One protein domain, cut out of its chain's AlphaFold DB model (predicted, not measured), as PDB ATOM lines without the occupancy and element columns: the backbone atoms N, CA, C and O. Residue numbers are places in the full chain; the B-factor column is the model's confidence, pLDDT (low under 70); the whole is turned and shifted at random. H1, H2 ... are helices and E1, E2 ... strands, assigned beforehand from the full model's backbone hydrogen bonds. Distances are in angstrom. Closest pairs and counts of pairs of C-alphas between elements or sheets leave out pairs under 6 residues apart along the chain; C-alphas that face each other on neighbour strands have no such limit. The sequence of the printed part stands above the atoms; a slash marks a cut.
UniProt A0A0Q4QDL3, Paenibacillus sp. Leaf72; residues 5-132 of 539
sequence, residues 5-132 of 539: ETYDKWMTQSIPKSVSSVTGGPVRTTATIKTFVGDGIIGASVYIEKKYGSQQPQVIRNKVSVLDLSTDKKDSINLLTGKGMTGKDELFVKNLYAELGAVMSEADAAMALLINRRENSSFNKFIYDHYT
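What this domain is: This is residues 5 to 132 of the 539 residues of a protein of Paenibacillus sp. Leaf72 (UniProt A0A0Q4QDL3). A long, twisted sheet of five strands makes the longest axis, and helix H3 packs on one face towards one end. H2 packs on H3 and H4 on H2, while H1 sits beside E2 on the opposite face. The 128 printed residues hold four named helices and five named strands, in the order H1 E1 E2 E3 E4 E5 H2 H3 H4; the class is mixed. The antiparallel sheet, order E1 E2 E3 E4 E5, is a meander, each strand the neighbour of the one before. The whole is only just loose, close to compact, with a radius of gyration of the C-alphas of 16.9 A and spans of 55 by 28 by 25 A.

How they stand to each other: H1, residues 5 to 11, has its closest C-alpha pair to E2, residues 27 to 38, at Asp 8 and Ile 33, 5.6 A. E1, residues 13 to 17, forms a hairpin with E2, N 15 to O 29 being 2.8 A. E2 pairs with E3, residues 41 to 52, N 32 to O 47 being 2.8 A. E3 pairs with E4, residues 58 to 68, N 46 to O 63 being 2.8 A. E4 pairs with E5, residues 73 to 78, N 66 to O 75 being 2.9 A. H2, residues 87 to 100, touches H3, residues 106 to 116, at a steep tilt of 59 degrees, closest C-alphas Val 93 and Ala 109, 5.2 A. H3 runs along the strands, at 20 degrees to E4 on the local plane, at a height over the sheet of 8.6 A; its closest C-alpha pair to E4 is Met 111 and Val 64, 6.2 A. H4, residues 122 to 132, touches H2 about perpendicular, at 84 degrees, closest C-alphas Tyr 131 and Phe 92, 4.8 A. In H1, H2, H3 and H4 every O i to N i+4 pair is within hydrogen-bond range.

Where its parts are: H1 begins at C-alpha 5, (169.454, 378.402, 240.466). E2 measures 36.2 A, E3 36.7 A, E4 31.2 A and H2 19.8 A. H4 ends at C-alpha 132, (186.466, 405.423, 234.712).

The domain as a whole: The C-alphas of Gly 24 and Ser 122, the two farthest apart, are 55.9 A apart. The printed part has no cut, and no link is long. The mean pLDDT of the printed part is 71.2, with 57 residues under 70, among them 16 to 26 and 118 to 131.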
ATOM      1  N   GLU A   5     170.016 378.209 239.131       56.06
ATOM      2  CA  GLU A   5     169.454 378.402 240.466       56.06
ATOM      3  C   GLU A   5     169.562 377.121 241.305       56.06
ATOM      4  O   GLU A   5     170.008 377.142 242.455       56.06
ATOM      5  N   THR A   6     169.219 375.976 240.714       57.44
ATOM      6  CA  THR A   6     169.375 374.669 241.355       57.44
ATOM      7  C   THR A   6     170.853 374.342 241.598       57.44
ATOM      8  O   THR A   6     171.201 373.843 242.671       57.44
ATOM      9  N   TYR A   7     171.742 374.665 240.654       55.50
ATOM     10  CA  TYR A   7     173.188 374.494 240.829       55.50
ATOM     11  C   TYR A   7     173.737 375.374 241.965       55.50
ATOM     12  O   TYR A   7     174.457 374.883 242.836       55.50
ATOM     13  N   ASP A   8     173.346 376.644 242.015       55.59
ATOM     14  CA  ASP A   8     173.753 377.596 243.048       55.59
ATOM     15  C   ASP A   8     173.253 377.169 244.432       55.59
ATOM     16  O   ASP A   8     174.014 377.231 245.401       55.59
ATOM     17  N   LYS A   9     172.024 376.639 244.530       68.81
ATOM     18  CA  LYS A   9     171.483 376.046 245.768       68.81
ATOM     19  C   LYS A   9     172.278 374.819 246.221       68.81
ATOM     20  O   LYS A   9     172.515 374.664 247.414       68.81
ATOM     21  N   TRP A  10     172.711 373.949 245.306       67.06
ATOM     22  CA  TRP A  10     173.520 372.768 245.654       67.06
ATOM     23  C   TRP A  10     174.935 373.129 246.105       67.06
ATOM     24  O   TRP A  10     175.513 372.485 246.989       67.06
ATOM     25  N   MET A  11     175.505 374.143 245.464       61.09
ATOM     26  CA  MET A  11     176.874 374.580 245.700       61.09
ATOM     27  C   MET A  11     176.982 375.536 246.893       61.09
ATOM     28  O   MET A  11     178.029 375.590 247.541       61.09
ATOM     29  N   THR A  12     175.897 376.233 247.236       71.19
ATOM     30  CA  THR A  12     175.786 377.029 248.457       71.19
ATOM     31  C   THR A  12     175.614 376.106 249.658       71.19
ATOM     32  O   THR A  12     174.592 375.446 249.829       71.19
ATOM     33  N   GLN A  13     176.639 376.030 250.506       72.88
ATOM     34  CA  GLN A  13     176.687 375.089 251.624       72.88
ATOM     35  C   GLN A  13     177.107 375.789 252.912       72.88
ATOM     36  O   GLN A  13     178.048 376.586 252.940       72.88
ATOM     37  N   SER A  14     176.445 375.432 254.013       72.19
ATOM     38  CA  SER A  14     176.881 375.791 255.361       72.19
ATOM     39  C   SER A  14     177.339 374.537 256.090       72.19
ATOM     40  O   SER A  14     176.550 373.636 256.366       72.19
ATOM     41  N   ILE A  15     178.635 374.473 256.389       72.81
ATOM     42  CA  ILE A  15     179.266 373.306 257.001       72.81
ATOM     43  C   ILE A  15     179.661 373.664 258.438       72.81
ATOM     44  O   ILE A  15     180.615 374.429 258.649       72.81
ATOM     45  N   PRO A  16     178.953 373.132 259.451       66.00
ATOM     46  CA  PRO A  16     179.363 373.254 260.840       66.00
ATOM     47  C   PRO A  16     180.461 372.234 261.181       66.00
ATOM     48  O   PRO A  16     180.402 371.069 260.794       66.00
ATOM     49  N   LYS A  17     181.453 372.658 261.966       67.88
ATOM     50  CA  LYS A  17     182.404 371.788 262.667       67.88
ATOM     51  C   LYS A  17     182.388 372.125 264.152       67.88
ATOM     52  O   LYS A  17     182.453 373.290 264.530       67.88
ATOM     53  N   SER A  18     182.336 371.097 264.992       52.75
ATOM     54  CA  SER A  18     182.314 371.235 266.452       52.75
ATOM     55  C   SER A  18     183.631 371.759 267.030       52.75
ATOM     56  O   SER A  18     183.611 372.395 268.078       52.75
ATOM     57  N   VAL A  19     184.757 371.537 266.340       55.47
ATOM     58  CA  VAL A  19     186.094 371.928 266.803       55.47
ATOM     59  C   VAL A  19     186.911 372.525 265.654       55.47
ATOM     60  O   VAL A  19     187.145 371.886 264.627       55.47
ATOM     61  N   SER A  20     187.352 373.768 265.835       55.66
ATOM     62  CA  SER A  20     188.328 374.464 264.996       55.66
ATOM     63  C   SER A  20     189.749 374.141 265.448       55.66
ATOM     64  O   SER A  20     190.065 374.282 266.626       55.66
ATOM     65  N   SER A  21     190.643 373.818 264.514       54.03
ATOM     66  CA  SER A  21     192.076 373.651 264.803       54.03
ATOM     67  C   SER A  21     192.786 374.956 265.190       54.03
ATOM     68  O   SER A  21     193.941 374.916 265.594       54.03
ATOM     69  N   VAL A  22     192.121 376.108 265.036       54.94
ATOM     70  CA  VAL A  22     192.666 377.441 265.347       54.94
ATOM     71  C   VAL A  22     192.181 377.941 266.706       54.94
ATOM     72  O   VAL A  22     192.955 378.516 267.460       54.94
ATOM     73  N   THR A  23     190.902 377.730 267.032       55.75
ATOM     74  CA  THR A  23     190.270 378.312 268.231       55.75
ATOM     75  C   THR A  23     189.811 377.275 269.255       55.75
ATOM     76  O   THR A  23     189.349 377.657 270.325       55.75
ATOM     77  N   GLY A  24     189.863 375.975 268.940       53.25
ATOM     78  CA  GLY A  24     189.380 374.888 269.806       53.25
ATOM     79  C   GLY A  24     187.855 374.817 269.983       53.25
ATOM     80  O   GLY A  24     187.348 373.806 270.455       53.25
ATOM     81  N   GLY A  25     187.113 375.857 269.585       60.88
ATOM     82  CA  GLY A  25     185.650 375.936 269.650       60.88
ATOM     83  C   GLY A  25     184.951 375.675 268.307       60.88
ATOM     84  O   GLY A  25     185.622 375.437 267.297       60.88
ATOM     85  N   PRO A  26     183.608 375.745 268.264       65.44
ATOM     86  CA  PRO A  26     182.836 375.475 267.055       65.44
ATOM     87  C   PRO A  26     183.145 376.490 265.951       65.44
ATOM     88  O   PRO A  26     183.302 377.684 266.208       65.44
ATOM     89  N   VAL A  27     183.208 376.023 264.706       73.50
ATOM     90  CA  VAL A  27     183.378 376.861 263.515       73.50
ATOM     91  C   VAL A  27     182.304 376.537 262.491       73.50
ATOM     92  O   VAL A  27     182.038 375.374 262.199       73.50
ATOM     93  N   ARG A  28     181.694 377.568 261.915       77.69
ATOM     94  CA  ARG A  28     180.785 377.443 260.775       77.69
ATOM     95  C   ARG A  28     181.453 378.062 259.558       77.69
ATOM     96  O   ARG A  28     181.892 379.206 259.629       77.69
ATOM     97  N   THR A  29     181.568 377.298 258.477       75.62
ATOM     98  CA  THR A  29     181.996 377.823 257.174       75.62
ATOM     99  C   THR A  29     180.769 377.910 256.285       75.62
ATOM    100  O   THR A  29     180.100 376.898 256.095       75.62
ATOM    101  N   THR A  30     180.484 379.093 255.759       77.19
ATOM    102  CA  THR A  30     179.393 379.309 254.807       77.19
ATOM    103  C   THR A  30     180.017 379.675 253.471       77.19
ATOM    104  O   THR A  30     180.822 380.602 253.407       77.19
ATOM    105  N   ALA A  31     179.688 378.919 252.430       72.00
ATOM    106  CA  ALA A  31     180.046 379.223 251.055       72.00
ATOM    107  C   ALA A  31     178.773 379.579 250.289       72.00
ATOM    108  O   ALA A  31     177.841 378.781 250.268       72.00
ATOM    109  N   THR A  32     178.767 380.750 249.664       77.12
ATOM    110  CA  THR A  32     177.715 381.232 248.773       77.12
ATOM    111  C   THR A  32     178.284 381.284 247.367       77.12
ATOM    112  O   THR A  32     179.346 381.878 247.140       77.12
ATOM    113  N   ILE A  33     177.600 380.631 246.434       70.12
ATOM    114  CA  ILE A  33     178.005 380.564 245.034       70.12
ATOM    115  C   ILE A  33     176.872 381.129 244.188       70.12
ATOM    116  O   ILE A  33     175.718 380.766 244.392       70.12
ATOM    117  N   LYS A  34     177.224 382.030 243.269       66.62
ATOM    118  CA  LYS A  34     176.333 382.515 242.212       66.62
ATOM    119  C   LYS A  34     176.964 382.220 240.864       66.62
ATOM    120  O   LYS A  34     178.132 382.571 240.667       66.62
ATOM    121  N   THR A  35     176.225 381.609 239.951       59.03
ATOM    122  CA  THR A  35     176.712 381.294 238.607       59.03
ATOM    123  C   THR A  35     175.918 381.997 237.521       59.03
ATOM    124  O   THR A  35     174.734 382.290 237.646       59.03
ATOM    125  N   PHE A  36     176.615 382.291 236.431       58.09
ATOM    126  CA  PHE A  36     176.061 382.866 235.221       58.09
ATOM    127  C   PHE A  36     176.508 382.009 234.042       58.09
ATOM    128  O   PHE A  36     177.684 381.659 233.942       58.09
ATOM    129  N   VAL A  37     175.580 381.682 233.148       55.06
ATOM    130  CA  VAL A  37     175.875 380.972 231.903       55.06
ATOM    131  C   VAL A  37     175.203 381.746 230.780       55.06
ATOM    132  O   VAL A  37     173.977 381.782 230.708       55.06
ATOM    133  N   GLY A  38     176.019 382.394 229.955       49.12
ATOM    134  CA  GLY A  38     175.618 383.083 228.732       49.12
ATOM    135  C   GLY A  38     176.101 382.327 227.496       49.12
ATOM    136  O   GLY A  38     176.716 381.263 227.611       49.12
ATOM    137  N   ASP A  39     175.844 382.874 226.308       49.50
ATOM    138  CA  ASP A  39     176.247 382.245 225.048       49.50
ATOM    139  C   ASP A  39     177.781 382.202 224.930       49.50
ATOM    140  O   ASP A  39     178.448 383.207 224.703       49.50
ATOM    141  N   GLY A  40     178.365 381.034 225.206       56.53
ATOM    142  CA  GLY A  40     179.815 380.849 225.221       56.53
ATOM    143  C   GLY A  40     180.548 381.412 226.448       56.53
ATOM    144  O   GLY A  40     181.769 381.316 226.484       56.53
ATOM    145  N   ILE A  41     179.872 381.941 227.474       62.91
ATOM    146  CA  ILE A  41     180.517 382.507 228.675       62.91
ATOM    147  C   ILE A  41     179.993 381.842 229.955       62.91
ATOM    148  O   ILE A  41     178.789 381.696 230.144       62.91
ATOM    149  N   ILE A  42     180.891 381.503 230.883       65.81
ATOM    150  CA  ILE A  42     180.553 381.017 232.230       65.81
ATOM    151  C   ILE A  42     181.152 381.948 233.286       65.81
ATOM    152  O   ILE A  42     182.371 382.054 233.418       65.81
ATOM    153  N   GLY A  43     180.297 382.589 234.077       67.38
ATOM    154  CA  GLY A  43     180.655 383.403 235.233       67.38
ATOM    155  C   GLY A  43     180.396 382.678 236.554       67.38
ATOM    156  O   GLY A  43     179.443 381.914 236.683       67.38
ATOM    157  N   ALA A  44     181.225 382.930 237.564       70.62
ATOM    158  CA  ALA A  44     180.976 382.490 238.933       70.62
ATOM    159  C   ALA A  44     181.477 383.508 239.965       70.62
ATOM    160  O   ALA A  44     182.632 383.940 239.914       70.62
ATOM    161  N   SER A  45     180.624 383.837 240.932       77.94
ATOM    162  CA  SER A  45     180.984 384.528 242.166       77.94
ATOM    163  C   SER A  45     181.019 383.528 243.316       77.94
ATOM    164  O   SER A  45     180.102 382.729 243.494       77.94
ATOM    165  N   VAL A  46     182.108 383.549 244.082       77.12
ATOM    166  CA  VAL A  46     182.339 382.666 245.224       77.12
ATOM    167  C   VAL A  46     182.665 383.517 246.441       77.12
ATOM    168  O   VAL A  46     183.763 384.080 246.546       77.12
ATOM    169  N   TYR A  47     181.733 383.538 247.384       81.88
ATOM    170  CA  TYR A  47     181.872 384.184 248.680       81.88
ATOM    171  C   TYR A  47     181.958 383.113 249.767       81.88
ATOM    172  O   TYR A  47     181.118 382.224 249.841       81.88
ATOM    173  N   ILE A  48     182.999 383.148 250.598       77.31
ATOM    174  CA  ILE A  48     183.173 382.207 251.705       77.31
ATOM    175  C   ILE A  48     183.506 382.983 252.964       77.31
ATOM    176  O   ILE A  48     184.507 383.704 253.013       77.31
ATOM    177  N   GLU A  49     182.729 382.741 254.009       85.75
ATOM    178  CA  GLU A  49     182.963 383.267 255.344       85.75
ATOM    179  C   GLU A  49     183.133 382.150 256.374       85.75
ATOM    180  O   GLU A  49     182.634 381.028 256.231       85.75
ATOM    181  N   LYS A  50     183.871 382.463 257.436       79.44
ATOM    182  CA  LYS A  50     184.058 381.599 258.597       79.44
ATOM    183  C   LYS A  50     183.659 382.325 259.865       79.44
ATOM    184  O   LYS A  50     184.156 383.410 260.143       79.44
ATOM    185  N   LYS A  51     182.832 381.677 260.678       82.19
ATOM    186  CA  LYS A  51     182.438 382.149 262.003       82.19
ATOM    187  C   LYS A  51     182.993 381.215 263.072       82.19
ATOM    188  O   LYS A  51     182.663 380.030 263.067       82.19
ATOM    189  N   TYR A  52     183.810 381.736 263.985       77.81
ATOM    190  CA  TYR A  52     184.355 380.986 265.122       77.81
ATOM    191  C   TYR A  52     183.547 381.294 266.387       77.81
ATOM    192  O   TYR A  52     183.624 382.394 266.927       77.81
ATOM    193  N   GLY A  53     182.765 380.334 266.880       76.06
ATOM    194  CA  GLY A  53     181.909 380.517 268.052       76.06
ATOM    195  C   GLY A  53     180.974 381.727 267.919       76.06
ATOM    196  O   GLY A  53     180.213 381.836 266.956       76.06
ATOM    197  N   SER A  54     181.042 382.636 268.892       78.38
ATOM    198  CA  SER A  54     180.279 383.890 268.930       78.38
ATOM    199  C   SER A  54     180.956 385.065 268.210       78.38
ATOM    200  O   SER A  54     180.400 386.161 268.205       78.38
ATOM    201  N   GLN A  55     182.130 384.868 267.600       79.81
ATOM    202  CA  GLN A  55     182.837 385.934 266.886       79.81
ATOM    203  C   GLN A  55     182.081 386.372 265.626       79.81
ATOM    204  O   GLN A  55     181.247 385.634 265.092       79.81
ATOM    205  N   GLN A  56     182.399 387.571 265.134       80.25
ATOM    206  CA  GLN A  56     181.895 388.043 263.847       80.25
ATOM    207  C   GLN A  56     182.411 387.154 262.701       80.25
ATOM    208  O   GLN A  56     183.564 386.708 262.758       80.25
ATOM    209  N   PRO A  57     181.586 386.867 261.676       83.19
ATOM    210  CA  PRO A  57     182.037 386.161 260.485       83.19
ATOM    211  C   PRO A  57     183.210 386.885 259.818       83.19
ATOM    212  O   PRO A  57     183.200 388.103 259.657       83.19
ATOM    213  N   GLN A  58     184.230 386.127 259.428       81.19
ATOM    214  CA  GLN A  58     185.371 386.619 258.666       81.19
ATOM    215  C   GLN A  58     185.276 386.113 257.234       81.19
ATOM    216  O   GLN A  58     185.233 384.902 257.004       81.19
ATOM    217  N   VAL A  59     185.293 387.031 256.271       84.19
ATOM    218  CA  VAL A  59     185.336 386.681 254.850       84.19
ATOM    219  C   VAL A  59     186.728 386.162 254.513       84.19
ATOM    220  O   VAL A  59     187.723 386.865 254.658       84.19
ATOM    221  N   ILE A  60     186.805 384.910 254.070       82.38
ATOM    222  CA  ILE A  60     188.064 384.247 253.699       82.38
ATOM    223  C   ILE A  60     188.219 384.093 252.185       82.38
ATOM    224  O   ILE A  60     189.307 383.782 251.698       82.38
ATOM    225  N   ARG A  61     187.135 384.288 251.428       80.00
ATOM    226  CA  ARG A  61     187.157 384.364 249.969       80.00
ATOM    227  C   ARG A  61     186.029 385.262 249.484       80.00
ATOM    228  O   ARG A  61     184.889 385.044 249.860       80.00
ATOM    229  N   ASN A  62     186.351 386.205 248.611       87.50
ATOM    230  CA  ASN A  62     185.375 386.910 247.790       87.50
ATOM    231  C   ASN A  62     185.973 387.018 246.385       87.50
ATOM    232  O   ASN A  62     186.890 387.807 246.153       87.50
ATOM    233  N   LYS A  63     185.585 386.102 245.495       84.44
ATOM    234  CA  LYS A  63     186.232 385.930 244.194       84.44
ATOM    235  C   LYS A  63     185.205 385.817 243.083       84.44
ATOM    236  O   LYS A  63     184.341 384.952 243.140       84.44
ATOM    237  N   VAL A  64     185.410 386.593 242.027       78.31
ATOM    238  CA  VAL A  64     184.630 386.546 240.790       78.31
ATOM    239  C   VAL A  64     185.501 385.985 239.676       78.31
ATOM    240  O   VAL A  64     186.708 386.230 239.638       78.31
ATOM    241  N   SER A  65     184.954 385.139 238.812       79.25
ATOM    242  CA  SER A  65     185.672 384.539 237.684       79.25
ATOM    243  C   SER A  65     184.769 384.423 236.471       79.25
ATOM    244  O   SER A  65     183.602 384.089 236.619       79.25
ATOM    245  N   VAL A  66     185.341 384.626 235.289       75.56
ATOM    246  CA  VAL A  66     184.678 384.394 234.003       75.56
ATOM    247  C   VAL A  66     185.545 383.455 233.175       75.56
ATOM    248  O   VAL A  66     186.768 383.613 233.151       75.56
ATOM    249  N   LEU A  67     184.922 382.498 232.501       76.00
ATOM    250  CA  LEU A  67     185.490 381.618 231.490       76.00
ATOM    251  C   LEU A  67     184.777 381.896 230.169       76.00
ATOM    252  O   LEU A  67     183.554 381.903 230.124       76.00
ATOM    253  N   ASP A  68     185.545 382.102 229.114       71.62
ATOM    254  CA  ASP A  68     185.030 382.141 227.750       71.62
ATOM    255  C   ASP A  68     185.285 380.784 227.105       71.62
ATOM    256  O   ASP A  68     186.426 380.338 227.025       71.62
ATOM    257  N   LEU A  69     184.211 380.116 226.707       69.62
ATOM    258  CA  LEU A  69     184.206 378.778 226.131       69.62
ATOM    259  C   LEU A  69     184.707 378.765 224.687       69.62
ATOM    260  O   LEU A  69     185.174 377.727 224.228       69.62
ATOM    261  N   SER A  70     184.629 379.893 223.973       72.62
ATOM    262  CA  SER A  70     185.133 380.002 222.601       72.62
ATOM    263  C   SER A  70     186.657 380.121 222.563       72.62
ATOM    264  O   SER A  70     187.302 379.595 221.654       72.62
ATOM    265  N   THR A  71     187.243 380.775 223.572       78.75
ATOM    266  CA  THR A  71     188.690 381.031 223.652       78.75
ATOM    267  C   THR A  71     189.418 380.221 224.730       78.75
ATOM    268  O   THR A  71     190.643 380.299 224.812       78.75
ATOM    269  N   ASP A  72     188.692 379.491 225.584       82.38
ATOM    270  CA  ASP A  72     189.169 378.851 226.827       82.38
ATOM    271  C   ASP A  72     189.895 379.820 227.786       82.38
ATOM    272  O   ASP A  72     190.634 379.444 228.703       82.38
ATOM    273  N   LYS A  73     189.701 381.131 227.596       82.31
ATOM    274  CA  LYS A  73     190.366 382.149 228.403       82.31
ATOM    275  C   LYS A  73     189.618 382.325 229.714       82.31
ATOM    276  O   LYS A  73     188.432 382.659 229.728       82.31
ATOM    277  N   LYS A  74     190.334 382.242 230.837       86.38
ATOM    278  CA  LYS A  74     189.803 382.485 232.183       86.38
ATOM    279  C   LYS A  74     190.422 383.723 232.824       86.38
ATOM    280  O   LYS A  74     191.637 383.802 232.949       86.38
ATOM    281  N   ASP A  75     189.569 384.602 233.341       85.88
ATOM    282  CA  ASP A  75     189.958 385.791 234.101       85.88
ATOM    283  C   ASP A  75     189.244 385.802 235.457       85.88
ATOM    284  O   ASP A  75     188.170 385.217 235.618       85.88
ATOM    285  N   SER A  76     189.864 386.414 236.470       87.81
ATOM    286  CA  SER A  76     189.277 386.460 237.811       87.81
ATOM    287  C   SER A  76     189.725 387.658 238.637       87.81
ATOM    288  O   SER A  76     190.881 388.069 238.542       87.81
ATOM    289  N   ILE A  77     188.833 388.131 239.507       90.88
ATOM    290  CA  ILE A  77     189.050 389.232 240.447       90.88
ATOM    291  C   ILE A  77     188.895 388.708 241.877       90.88
ATOM    292  O   ILE A  77     187.943 387.991 242.185       90.88
ATOM    293  N   ASN A  78     189.838 389.055 242.755       90.88
ATOM    294  CA  ASN A  78     189.724 388.865 244.199       90.88
ATOM    295  C   ASN A  78     189.316 390.186 244.855       90.88
ATOM    296  O   ASN A  78     190.156 391.068 245.026       90.88
ATOM    297  N   LEU A  79     188.053 390.284 245.256       89.62
ATOM    298  CA  LEU A  79     187.472 391.487 245.848       89.62
ATOM    299  C   LEU A  79     188.015 391.792 247.247       89.62
ATOM    300  O   LEU A  79     187.996 392.937 247.669       89.62
ATOM    301  N   LEU A  80     188.598 390.809 247.946       85.44
ATOM    302  CA  LEU A  80     189.249 391.068 249.238       85.44
ATOM    303  C   LEU A  80     190.567 391.833 249.101       85.44
ATOM    304  O   LEU A  80     191.017 392.455 250.057       85.44
ATOM    305  N   THR A  81     191.238 391.712 247.955       87.81
ATOM    306  CA  THR A  81     192.603 392.231 247.779       87.81
ATOM    307  C   THR A  81     192.753 393.140 246.563       87.81
ATOM    308  O   THR A  81     193.883 393.484 246.234       87.81
ATOM    309  N   GLY A  82     191.679 393.398 245.812       86.94
ATOM    310  CA  GLY A  82     191.722 394.064 244.502       86.94
ATOM    311  C   GLY A  82     192.481 393.293 243.408       86.94
ATOM    312  O   GLY A  82     192.619 393.751 242.276       86.94
ATOM    313  N   LYS A  83     192.998 392.089 243.696       91.38
ATOM    314  CA  LYS A  83     193.914 391.391 242.778       91.38
ATOM    315  C   LYS A  83     193.151 390.946 241.532       91.38
ATOM    316  O   LYS A  83     192.184 390.196 241.644       91.38
ATOM    317  N   GLY A  84     193.637 391.347 240.359       89.56
ATOM    318  CA  GLY A  84     192.961 391.133 239.070       89.56
ATOM    319  C   GLY A  84     192.322 392.404 238.495       89.56
ATOM    320  O   GLY A  84     191.838 392.374 237.362       89.56
ATOM    321  N   MET A  85     192.372 393.515 239.239       93.19
ATOM    322  CA  MET A  85     191.952 394.850 238.815       93.19
ATOM    323  C   MET A  85     193.160 395.792 238.701       93.19
ATOM    324  O   MET A  85     194.126 395.686 239.455       93.19
ATOM    325  N   THR A  86     193.127 396.686 237.717       94.00
ATOM    326  CA  THR A  86     193.927 397.916 237.688       94.00
ATOM    327  C   THR A  86     193.217 399.015 238.486       94.00
ATOM    328  O   THR A  86     192.038 398.890 238.804       94.00
ATOM    329  N   GLY A  87     193.882 400.143 238.753       91.06
ATOM    330  CA  GLY A  87     193.231 401.266 239.445       91.06
ATOM    331  C   GLY A  87     192.014 401.839 238.700       91.06
ATOM    332  O   GLY A  87     191.085 402.332 239.330       91.06
ATOM    333  N   LYS A  88     191.976 401.738 237.362       90.62
ATOM    334  CA  LYS A  88     190.783 402.113 236.585       90.62
ATOM    335  C   LYS A  88     189.669 401.081 236.719       90.62
ATOM    336  O   LYS A  88     188.517 401.458 236.849       90.62
ATOM    337  N   ASP A  89     190.009 399.800 236.741       92.88
ATOM    338  CA  ASP A  89     189.031 398.737 236.970       92.88
ATOM    339  C   ASP A  89     188.382 398.847 238.358       92.88
ATOM    340  O   ASP A  89     187.183 398.635 238.501       92.88
ATOM    341  N   GLU A  90     189.155 399.225 239.379       93.19
ATOM    342  CA  GLU A  90     188.615 399.506 240.714       93.19
ATOM    343  C   GLU A  90     187.627 400.677 240.684       93.19
ATOM    344  O   GLU A  90     186.574 400.611 241.316       93.19
ATOM    345  N   LEU A  91     187.939 401.730 239.921       88.44
ATOM    346  CA  LEU A  91     187.044 402.871 239.742       88.44
ATOM    347  C   LEU A  91     185.759 402.468 239.006       88.44
ATOM    348  O   LEU A  91     184.680 402.855 239.445       88.44
ATOM    349  N   PHE A  92     185.874 401.631 237.968       83.56
ATOM    350  CA  PHE A  92     184.732 401.067 237.249       83.56
ATOM    351  C   PHE A  92     183.787 400.339 238.207       83.56
ATOM    352  O   PHE A  92     182.616 400.691 238.313       83.56
ATOM    353  N   VAL A  93     184.315 399.357 238.947       78.94
ATOM    354  CA  VAL A  93     183.527 398.532 239.875       78.94
ATOM    355  C   VAL A  93     182.904 399.396 240.965       78.94
ATOM    356  O   VAL A  93     181.722 399.246 241.259       78.94
ATOM    357  N   LYS A  94     183.672 400.333 241.531       87.50
ATOM    358  CA  LYS A  94     183.197 401.233 242.582       87.50
ATOM    359  C   LYS A  94     182.078 402.150 242.098       87.50
ATOM    360  O   LYS A  94     181.096 402.300 242.814       87.50
ATOM    361  N   ASN A  95     182.234 402.791 240.943       76.44
ATOM    362  CA  ASN A  95     181.261 403.760 240.441       76.44
ATOM    363  C   ASN A  95     179.984 403.063 239.978       76.44
ATOM    364  O   ASN A  95     178.897 403.490 240.356       76.44
ATOM    365  N   LEU A  96     180.121 401.942 239.266       65.06
ATOM    366  CA  LEU A  96     178.986 401.113 238.874       65.06
ATOM    367  C   LEU A  96     178.219 400.611 240.107       65.06
ATOM    368  O   LEU A  96     177.001 400.732 240.176       65.06
ATOM    369  N   TYR A  97     178.931 400.125 241.130       69.75
ATOM    370  CA  TYR A  97     178.312 399.729 242.396       69.75
ATOM    371  C   TYR A  97     177.725 400.915 243.176       69.75
ATOM    372  O   TYR A  97     176.718 400.757 243.851       69.75
ATOM    373  N   ALA A  98     178.309 402.111 243.115       72.75
ATOM    374  CA  ALA A  98     177.753 403.285 243.788       72.75
ATOM    375  C   ALA A  98     176.436 403.743 243.145       72.75
ATOM    376  O   ALA A  98     175.518 404.144 243.858       72.75
ATOM    377  N   GLU A  99     176.340 403.660 241.818       57.53
ATOM    378  CA  GLU A  99     175.131 404.001 241.071       57.53
ATOM    379  C   GLU A  99     174.039 402.932 241.237       57.53
ATOM    380  O   GLU A  99     172.863 403.254 241.392       57.53
ATOM    381  N   LEU A 100     174.432 401.654 241.280       49.22
ATOM    382  CA  LEU A 100     173.515 400.511 241.223       49.22
ATOM    383  C   LEU A 100     173.516 399.647 242.492       49.22
ATOM    384  O   LEU A 100     172.976 398.546 242.508       49.22
ATOM    385  N   GLY A 101     174.080 400.121 243.599       50.22
ATOM    386  CA  GLY A 101     174.246 399.328 244.825       50.22
ATOM    387  C   GLY A 101     172.936 398.926 245.506       50.22
ATOM    388  O   GLY A 101     172.926 398.028 246.342       50.22
ATOM    389  N   ALA A 102     171.818 399.559 245.130       46.12
ATOM    390  CA  ALA A 102     170.476 399.149 245.546       46.12
ATOM    391  C   ALA A 102     170.037 397.815 244.920       46.12
ATOM    392  O   ALA A 102     169.145 397.152 245.438       46.12
ATOM    393  N   VAL A 103     170.644 397.454 243.792       42.09
ATOM    394  CA  VAL A 103     170.147 396.452 242.852       42.09
ATOM    395  C   VAL A 103     171.221 395.434 242.432       42.09
ATOM    396  O   VAL A 103     170.892 394.353 241.950       42.09
ATOM    397  N   MET A 104     172.506 395.730 242.643       53.81
ATOM    398  CA  MET A 104     173.619 394.823 242.359       53.81
ATOM    399  C   MET A 104     174.622 394.782 243.511       53.81
ATOM    400  O   MET A 104     174.843 395.776 244.201       53.81
ATOM    401  N   SER A 105     175.280 393.638 243.694       69.81
ATOM    402  CA  SER A 105     176.408 393.529 244.617       69.81
ATOM    403  C   SER A 105     177.714 393.981 243.963       69.81
ATOM    404  O   SER A 105     177.866 393.972 242.742       69.81
ATOM    405  N   GLU A 106     178.719 394.292 244.779       80.31
ATOM    406  CA  GLU A 106     180.086 394.551 244.304       80.31
ATOM    407  C   GLU A 106     180.640 393.381 243.460       80.31
ATOM    408  O   GLU A 106     181.391 393.582 242.504       80.31
ATOM    409  N   ALA A 107     180.225 392.145 243.767       74.38
ATOM    410  CA  ALA A 107     180.592 390.968 242.985       74.38
ATOM    411  C   ALA A 107     179.960 390.945 241.590       74.38
ATOM    412  O   ALA A 107     180.594 390.472 240.646       74.38
ATOM    413  N   ASP A 108     178.759 391.496 241.449       69.56
ATOM    414  CA  ASP A 108     178.077 391.612 240.161       69.56
ATOM    415  C   ASP A 108     178.732 392.711 239.309       69.56
ATOM    416  O   ASP A 108     179.011 392.497 238.129       69.56
ATOM    417  N   ALA A 109     179.114 393.838 239.918       68.00
ATOM    418  CA  ALA A 109     179.876 394.890 239.241       68.00
ATOM    419  C   ALA A 109     181.254 394.392 238.750       68.00
ATOM    420  O   ALA A 109     181.668 394.662 237.621       68.00
ATOM    421  N   ALA A 110     181.954 393.588 239.558       76.75
ATOM    422  CA  ALA A 110     183.205 392.949 239.144       76.75
ATOM    423  C   ALA A 110     183.011 391.867 238.068       76.75
ATOM    424  O   ALA A 110     183.912 391.642 237.254       76.75
ATOM    425  N   MET A 111     181.852 391.203 238.029       75.31
ATOM    426  CA  MET A 111     181.495 390.286 236.943       75.31
ATOM    427  C   MET A 111     181.317 391.046 235.628       75.31
ATOM    428  O   MET A 111     181.914 390.662 234.622       75.31
ATOM    429  N   ALA A 112     180.572 392.155 235.653       68.31
ATOM    430  CA  ALA A 112     180.349 393.015 234.493       68.31
ATOM    431  C   ALA A 112     181.671 393.522 233.902       68.31
ATOM    432  O   ALA A 112     181.877 393.464 232.693       68.31
ATOM    433  N   LEU A 113     182.619 393.913 234.757       75.88
ATOM    434  CA  LEU A 113     183.964 394.285 234.333       75.88
ATOM    435  C   LEU A 113     184.693 393.149 233.589       75.88
ATOM    436  O   LEU A 113     185.315 393.371 232.547       75.88
ATOM    437  N   LEU A 114     184.658 391.927 234.128       73.94
ATOM    438  CA  LEU A 114     185.326 390.778 233.509       73.94
ATOM    439  C   LEU A 114     184.708 390.391 232.165       73.94
ATOM    440  O   LEU A 114     185.434 389.902 231.301       73.94
ATOM    441  N   ILE A 115     183.405 390.604 231.994       68.69
ATOM    442  CA  ILE A 115     182.703 390.416 230.720       68.69
ATOM    443  C   ILE A 115     183.089 391.537 229.745       68.69
ATOM    444  O   ILE A 115     183.534 391.248 228.638       68.69
ATOM    445  N   ASN A 116     183.056 392.799 230.187       68.88
ATOM    446  CA  ASN A 116     183.419 393.967 229.378       68.88
ATOM    447  C   ASN A 116     184.828 393.851 228.766       68.88
ATOM    448  O   ASN A 116     185.022 394.148 227.592       68.88
ATOM    449  N   ARG A 117     185.799 393.316 229.518       72.94
ATOM    450  CA  ARG A 117     187.175 393.080 229.037       72.94
ATOM    451  C   ARG A 117     187.297 392.078 227.883       72.94
ATOM    452  O   ARG A 117     188.359 392.013 227.262       72.94
ATOM    453  N   ARG A 118     186.295 391.228 227.656       65.44
ATOM    454  CA  ARG A 118     186.373 390.122 226.684       65.44
ATOM    455  C   ARG A 118     185.932 390.521 225.293       65.44
ATOM    456  O   ARG A 118     186.352 389.896 224.326       65.44
ATOM    457  N   GLU A 119     185.174 391.597 225.194       55.72
ATOM    458  CA  GLU A 119     184.701 392.112 223.929       55.72
ATOM    459  C   GLU A 119     185.369 393.455 223.624       55.72
ATOM    460  O   GLU A 119     185.290 394.413 224.390       55.72
ATOM    461  N   ASN A 120     186.035 393.546 222.474       56.72
ATOM    462  CA  ASN A 120     186.706 394.771 222.048       56.72
ATOM    463  C   ASN A 120     185.813 395.572 221.092       56.72
ATOM    464  O   ASN A 120     186.005 395.527 219.876       56.72
ATOM    465  N   SER A 121     184.837 396.292 221.645       48.12
ATOM    466  CA  SER A 121     183.939 397.170 220.890       48.12
ATOM    467  C   SER A 121     184.081 398.633 221.327       48.12
ATOM    468  O   SER A 121     184.499 398.942 222.449       48.12
ATOM    469  N   SER A 122     183.723 399.563 220.437       47.03
ATOM    470  CA  SER A 122     183.665 401.001 220.746       47.03
ATOM    471  C   SER A 122     182.717 401.308 221.906       47.03
ATOM    472  O   SER A 122     182.944 402.242 222.667       47.03
ATOM    473  N   PHE A 123     181.691 400.485 222.048       44.44
ATOM    474  CA  PHE A 123     180.656 400.554 223.061       44.44
ATOM    475  C   PHE A 123     181.139 400.045 224.429       44.44
ATOM    476  O   PHE A 123     180.955 400.709 225.443       44.44
ATOM    477  N   ASN A 124     181.906 398.954 224.469       50.22
ATOM    478  CA  ASN A 124     182.512 398.479 225.719       50.22
ATOM    479  C   ASN A 124     183.542 399.459 226.243       50.22
ATOM    480  O   ASN A 124     183.624 399.689 227.448       50.22
ATOM    481  N   LYS A 125     184.294 400.068 225.321       57.72
ATOM    482  CA  LYS A 125     185.194 401.168 225.635       57.72
ATOM    483  C   LYS A 125     184.429 402.375 226.178       57.72
ATOM    484  O   LYS A 125     184.903 402.980 227.131       57.72
ATOM    485  N   PHE A 126     183.279 402.716 225.600       57.19
ATOM    486  CA  PHE A 126     182.434 403.796 226.104       57.19
ATOM    487  C   PHE A 126     181.962 403.518 227.533       57.19
ATOM    488  O   PHE A 126     182.175 404.365 228.390       57.19
ATOM    489  N   ILE A 127     181.432 402.326 227.823       53.34
ATOM    490  CA  ILE A 127     181.011 401.943 229.182       53.34
ATOM    491  C   ILE A 127     182.161 401.990 230.162       53.34
ATOM    492  O   ILE A 127     182.055 402.558 231.248       53.34
ATOM    493  N   TYR A 128     183.289 401.411 229.766       64.56
ATOM    494  CA  TYR A 128     184.478 401.443 230.587       64.56
ATOM    495  C   TYR A 128     184.911 402.888 230.859       64.56
ATOM    496  O   TYR A 128     185.215 403.233 231.994       64.56
ATOM    497  N   ASP A 129     184.890 403.762 229.856       66.50
ATOM    498  CA  ASP A 129     185.233 405.174 230.009       66.50
ATOM    499  C   ASP A 129     184.199 405.951 230.840       66.50
ATOM    500  O   ASP A 129     184.598 406.786 231.641       66.50
ATOM    501  N   HIS A 130     182.903 405.669 230.710       64.88
ATOM    502  CA  HIS A 130     181.834 406.314 231.478       64.88
ATOM    503  C   HIS A 130     182.058 406.152 232.983       64.88
ATOM    504  O   HIS A 130     181.997 407.112 233.744       64.88
ATOM    505  N   TYR A 131     182.426 404.942 233.400       68.62
ATOM    506  CA  TYR A 131     182.669 404.635 234.804       68.62
ATOM    507  C   TYR A 131     184.111 404.889 235.263       68.62
ATOM    508  O   TYR A 131     184.388 404.762 236.458       68.62
ATOM    509  N   THR A 132     185.040 405.244 234.364       79.50
ATOM    510  CA  THR A 132     186.466 405.423 234.712       79.50
ATOM    511  C   THR A 132     187.068 406.785 234.380       79.50
ATOM    512  O   THR A 132     188.171 407.079 234.850       79.50
TER     513      THR A 132